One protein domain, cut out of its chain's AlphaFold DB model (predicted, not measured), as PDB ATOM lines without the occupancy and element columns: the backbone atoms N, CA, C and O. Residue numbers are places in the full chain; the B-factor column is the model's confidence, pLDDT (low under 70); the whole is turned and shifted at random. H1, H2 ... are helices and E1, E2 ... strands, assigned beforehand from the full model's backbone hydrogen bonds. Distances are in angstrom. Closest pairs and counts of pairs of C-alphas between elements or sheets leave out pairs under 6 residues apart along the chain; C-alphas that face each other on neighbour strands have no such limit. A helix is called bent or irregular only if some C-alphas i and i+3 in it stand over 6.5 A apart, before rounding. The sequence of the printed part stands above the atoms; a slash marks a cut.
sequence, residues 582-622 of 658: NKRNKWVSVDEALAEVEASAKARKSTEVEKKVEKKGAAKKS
ATOM      1  N   ASN A 582      -1.666 -22.239  51.904       94.81
ATOM      2  CA  ASN A 582      -0.724 -21.635  50.959       94.81
ATOM      3  C   ASN A 582       0.581 -22.444  50.844       94.81
ATOM      4  O   ASN A 582       0.825 -23.396  51.587       94.81
ATOM      5  N   LYS A 583       1.475 -22.018  49.943       89.88
ATOM      6  CA  LYS A 583       2.767 -22.676  49.643       89.88
ATOM      7  C   LYS A 583       3.744 -22.759  50.830       89.88
ATOM      8  O   LYS A 583       4.804 -23.362  50.700       89.88
ATOM      9  N   ARG A 584       3.419 -22.143  51.972       94.31
ATOM     10  CA  ARG A 584       4.178 -22.211  53.236       94.31
ATOM     11  C   ARG A 584       3.470 -23.077  54.290       94.31
ATOM     12  O   ARG A 584       3.786 -22.970  55.472       94.31
ATOM     13  N   ASN A 585       2.501 -23.895  53.868       91.94
ATOM     14  CA  ASN A 585       1.628 -24.729  54.697       91.94
ATOM     15  C   ASN A 585       0.871 -23.950  55.793       91.94
ATOM     16  O   ASN A 585       0.581 -24.491  56.861       91.94
ATOM     17  N   LYS A 586       0.539 -22.675  55.539       95.62
ATOM     18  CA  LYS A 586      -0.272 -21.845  56.442       95.62
ATOM     19  C   LYS A 586      -1.715 -21.759  55.953       95.62
ATOM     20  O   LYS A 586      -1.951 -21.613  54.757       95.62
ATOM     21  N   TRP A 587      -2.659 -21.803  56.893       95.44
ATOM     22  CA  TRP A 587      -4.078 -21.542  56.646       95.44
ATOM     23  C   TRP A 587      -4.327 -20.035  56.504       95.44
ATOM     24  O   TRP A 587      -4.393 -19.327  57.510       95.44
ATOM     25  N   VAL A 588      -4.482 -19.578  55.265       95.31
ATOM     26  CA  VAL A 588      -4.805 -18.191  54.878       95.31
ATOM     27  C   VAL A 588      -6.281 -18.078  54.476       95.31
ATOM     28  O   VAL A 588      -6.933 -19.107  54.265       95.31
ATOM     29  N   SER A 589      -6.838 -16.865  54.372       96.94
ATOM     30  CA  SER A 589      -8.170 -16.706  53.754       96.94
ATOM     31  C   SER A 589      -8.110 -16.941  52.239       96.94
ATOM     32  O   SER A 589      -7.038 -16.891  51.631       96.94
ATOM     33  N   VAL A 590      -9.261 -17.194  51.607       94.88
ATOM     34  CA  VAL A 590      -9.339 -17.278  50.135       94.88
ATOM     35  C   VAL A 590      -8.920 -15.951  49.486       94.88
ATOM     36  O   VAL A 590      -8.196 -15.971  48.495       94.88
ATOM     37  N   ASP A 591      -9.288 -14.813  50.078       93.69
ATOM     38  CA  ASP A 591      -8.936 -13.476  49.572       93.69
ATOM     39  C   ASP A 591      -7.421 -13.207  49.667       93.69
ATOM     40  O   ASP A 591      -6.809 -12.697  48.730       93.69
ATOM     41  N   GLU A 592      -6.792 -13.615  50.775       94.56
ATOM     42  CA  GLU A 592      -5.344 -13.526  50.999       94.56
ATOM     43  C   GLU A 592      -4.572 -14.424  50.014       94.56
ATOM     44  O   GLU A 592      -3.572 -14.001  49.428       94.56
ATOM     45  N   ALA A 593      -5.070 -15.639  49.757       95.25
ATOM     46  CA  ALA A 593      -4.504 -16.537  48.751       95.25
ATOM     47  C   ALA A 593      -4.660 -15.995  47.319       95.25
ATOM     48  O   ALA A 593      -3.732 -16.118  46.514       95.25
ATOM     49  N   LEU A 594      -5.803 -15.379  46.997       94.88
ATOM     50  CA  LEU A 594      -6.050 -14.757  45.697       94.88
ATOM     51  C   LEU A 594      -5.094 -13.576  45.462       94.88
ATOM     52  O   LEU A 594      -4.480 -13.494  44.398       94.88
ATOM     53  N   ALA A 595      -4.878 -12.740  46.482       95.12
ATOM     54  CA  ALA A 595      -3.899 -11.655  46.443       95.12
ATOM     55  C   ALA A 595      -2.447 -12.166  46.294       95.12
ATOM     56  O   ALA A 595      -1.680 -11.600  45.510       95.12
ATOM     57  N   GLU A 596      -2.059 -13.261  46.971       95.25
ATOM     58  CA  GLU A 596      -0.735 -13.891  46.789       95.25
ATOM     59  C   GLU A 596      -0.548 -14.394  45.339       95.25
ATOM     60  O   GLU A 596       0.527 -14.235  44.746       95.25
ATOM     61  N   VAL A 597      -1.600 -14.960  44.734       95.00
ATOM     62  CA  VAL A 597      -1.598 -15.418  43.334       95.00
ATOM     63  C   VAL A 597      -1.511 -14.248  42.350       95.00
ATOM     64  O   VAL A 597      -0.681 -14.298  41.437       95.00
ATOM     65  N   GLU A 598      -2.298 -13.188  42.531       95.62
ATOM     66  CA  GLU A 598      -2.289 -12.025  41.637       95.62
ATOM     67  C   GLU A 598      -0.956 -11.262  41.703       95.62
ATOM     68  O   GLU A 598      -0.359 -10.960  40.663       95.62
ATOM     69  N   ALA A 599      -0.414 -11.044  42.906       94.94
ATOM     70  CA  ALA A 599       0.915 -10.461  43.085       94.94
ATOM     71  C   ALA A 599       2.005 -11.312  42.401       94.94
ATOM     72  O   ALA A 599       2.876 -10.776  41.708       94.94
ATOM     73  N   SER A 600       1.926 -12.644  42.517       94.25
ATOM     74  CA  SER A 600       2.847 -13.564  41.836       94.25
ATOM     75  C   SER A 600       2.706 -13.516  40.307       94.25
ATOM     76  O   SER A 600       3.713 -13.562  39.594       94.25
ATOM     77  N   ALA A 601       1.487 -13.366  39.780       92.19
ATOM     78  CA  ALA A 601       1.241 -13.199  38.348       92.19
ATOM     79  C   ALA A 601       1.787 -11.858  37.817       92.19
ATOM     80  O   ALA A 601       2.412 -11.826  36.752       92.19
ATOM     81  N   LYS A 602       1.621 -10.766  38.575       93.62
ATOM     82  CA  LYS A 602       2.156  -9.434  38.244       93.62
ATOM     83  C   LYS A 602       3.690  -9.433  38.218       93.62
ATOM     84  O   LYS A 602       4.273  -8.958  37.244       93.62
ATOM     85  N   ALA A 603       4.333 -10.056  39.209       93.25
ATOM     86  CA  ALA A 603       5.789 -10.222  39.258       93.25
ATOM     87  C   ALA A 603       6.339 -11.106  38.119       93.25
ATOM     88  O   ALA A 603       7.401 -10.829  37.562       93.25
ATOM     89  N   ARG A 604       5.610 -12.154  37.708       92.75
ATOM     90  CA  ARG A 604       5.987 -12.948  36.524       92.75
ATOM     91  C   ARG A 604       5.966 -12.092  35.256       92.75
ATOM     92  O   ARG A 604       6.966 -12.074  34.540       92.75
ATOM     93  N   LYS A 605       4.889 -11.328  35.026       91.25
ATOM     94  CA  LYS A 605       4.764 -10.434  33.861       91.25
ATOM     95  C   LYS A 605       5.898  -9.402  33.786       91.25
ATOM     96  O   LYS A 605       6.450  -9.222  32.704       91.25
ATOM     97  N   SER A 606       6.297  -8.773  34.898       89.50
ATOM     98  CA  SER A 606       7.410  -7.807  34.881       89.50
ATOM     99  C   SER A 606       8.744  -8.460  34.499       89.50
ATOM    100  O   SER A 606       9.412  -7.963  33.594       89.50
ATOM    101  N   THR A 607       9.090  -9.618  35.078       92.44
ATOM    102  CA  THR A 607      10.339 -10.331  34.721       92.44
ATOM    103  C   THR A 607      10.357 -10.862  33.280       92.44
ATOM    104  O   THR A 607      11.427 -11.046  32.700       92.44
ATOM    105  N   GLU A 608       9.194 -11.106  32.666       91.44
ATOM    106  CA  GLU A 608       9.111 -11.488  31.252       91.44
ATOM    107  C   GLU A 608       9.301 -10.280  30.319       91.44
ATOM    108  O   GLU A 608       9.976 -10.395  29.294       91.44
ATOM    109  N   VAL A 609       8.757  -9.111  30.680       92.69
ATOM    110  CA  VAL A 609       8.996  -7.849  29.957       92.69
ATOM    111  C   VAL A 609      10.473  -7.464  30.028       92.69
ATOM    112  O   VAL A 609      11.073  -7.185  28.991       92.69
ATOM    113  N   GLU A 610      11.082  -7.535  31.212       92.75
ATOM    114  CA  GLU A 610      12.508  -7.267  31.433       92.75
ATOM    115  C   GLU A 610      13.399  -8.148  30.538       92.75
ATOM    116  O   GLU A 610      14.200  -7.631  29.759       92.75
ATOM    117  N   LYS A 611      13.165  -9.468  30.516       92.31
ATOM    118  CA  LYS A 611      13.883 -10.405  29.629       92.31
ATOM    119  C   LYS A 611      13.643 -10.146  28.138       92.31
ATOM    120  O   LYS A 611      14.536 -10.380  27.321       92.31
ATOM    121  N   LYS A 612      12.460  -9.656  27.745       90.31
ATOM    122  CA  LYS A 612      12.185  -9.244  26.353       90.31
ATOM    123  C   LYS A 612      12.932  -7.959  25.981       90.31
ATOM    124  O   LYS A 612      13.413  -7.863  24.850       90.31
ATOM    125  N   VAL A 613      13.071  -7.008  26.906       92.88
ATOM    126  CA  VAL A 613      13.884  -5.792  26.724       92.88
ATOM    127  C   VAL A 613      15.370  -6.145  26.644       92.88
ATOM    128  O   VAL A 613      16.031  -5.740  25.687       92.88
ATOM    129  N   GLU A 614      15.880  -6.972  27.560       91.12
ATOM    130  CA  GLU A 614      17.267  -7.453  27.553       91.12
ATOM    131  C   GLU A 614      17.605  -8.177  26.240       91.12
ATOM    132  O   GLU A 614      18.581  -7.827  25.571       91.12
ATOM    133  N   LYS A 615      16.752  -9.113  25.794       90.06
ATOM    134  CA  LYS A 615      16.949  -9.839  24.529       90.06
ATOM    135  C   LYS A 615      16.935  -8.911  23.305       90.06
ATOM    136  O   LYS A 615      17.744  -9.107  22.395       90.06
ATOM    137  N   LYS A 616      16.077  -7.881  23.278       89.88
ATOM    138  CA  LYS A 616      16.100  -6.841  22.227       89.88
ATOM    139  C   LYS A 616      17.377  -5.989  22.291       89.88
ATOM    140  O   LYS A 616      17.953  -5.686  21.246       89.88
ATOM    141  N   GLY A 617      17.855  -5.650  23.489       89.62
ATOM    142  CA  GLY A 617      19.118  -4.934  23.695       89.62
ATOM    143  C   GLY A 617      20.340  -5.731  23.224       89.62
ATOM    144  O   GLY A 617      21.196  -5.189  22.524       89.62
ATOM    145  N   ALA A 618      20.391  -7.027  23.537       86.12
ATOM    146  CA  ALA A 618      21.429  -7.944  23.067       86.12
ATOM    147  C   ALA A 618      21.417  -8.087  21.534       86.12
ATOM    148  O   ALA A 618      22.466  -7.961  20.902       86.12
ATOM    149  N   ALA A 619      20.239  -8.251  20.921       83.69
ATOM    150  CA  ALA A 619      20.101  -8.295  19.464       83.69
ATOM    151  C   ALA A 619      20.590  -6.996  18.792       83.69
ATOM    152  O   ALA A 619      21.365  -7.056  17.838       83.69
ATOM    153  N   LYS A 620      20.223  -5.821  19.328       85.19
ATOM    154  CA  LYS A 620      20.667  -4.519  18.797       85.19
ATOM    155  C   LYS A 620      22.177  -4.288  18.965       85.19
ATOM    156  O   LYS A 620      22.789  -3.670  18.097       85.19
ATOM    157  N   LYS A 621      22.797  -4.811  20.033       81.31
ATOM    158  CA  LYS A 621      24.265  -4.829  20.186       81.31
ATOM    159  C   LYS A 621      24.938  -5.767  19.177       81.31
ATOM    160  O   LYS A 621      25.932  -5.368  18.583       81.31
ATOM    161  N   SER A 622      24.381  -6.958  18.946       77.50
ATOM    162  CA  SER A 622      24.910  -7.930  17.976       77.50
ATOM    163  C   SER A 622      24.884  -7.387  16.542       77.50
ATOM    164  O   SER A 622      25.908  -7.381  15.864       77.50
TER     165      SER A 622
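This is residues 582 to 622 of the 658 residues of an uncharacterized protein of Sclerotinia borealis (strain F-4128) (UniProt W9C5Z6). What shape is this? One long straight helix, H1, makes a rod, and residues 582 to 589, including the short strand E1, make a small hook at its start. What is it made of? The 41 printed residues hold one named strand, then one named helix: mostly helix. How spread out is it? It is extended, with a radius of gyration of the C-alphas of 16.2 A and spans of 50 by 16 by 5 A.

Where is E1? E1, residues 587 to 589, begins with C-alpha 587 at (-4.078, -21.542, 56.646) and is 7.0 A long. Where is H1? H1, residues 590 to 622, is 47.9 A long, ending with C-alpha 622 at (24.910, -7.930, 17.976).

How do E1 and H1 stand? They meet only through their tight link, and E1 pairs with no named strand. Is H1 even? H1 is not bent, with every O i to N i+4 pair within hydrogen-bond range.

How large is it? The C-alphas farthest apart, of Trp 587 and Ser 622, are 50.2 A apart. Any cut or low confidence? The printed part has no cut, and no printed residue is under 70 in pLDDT.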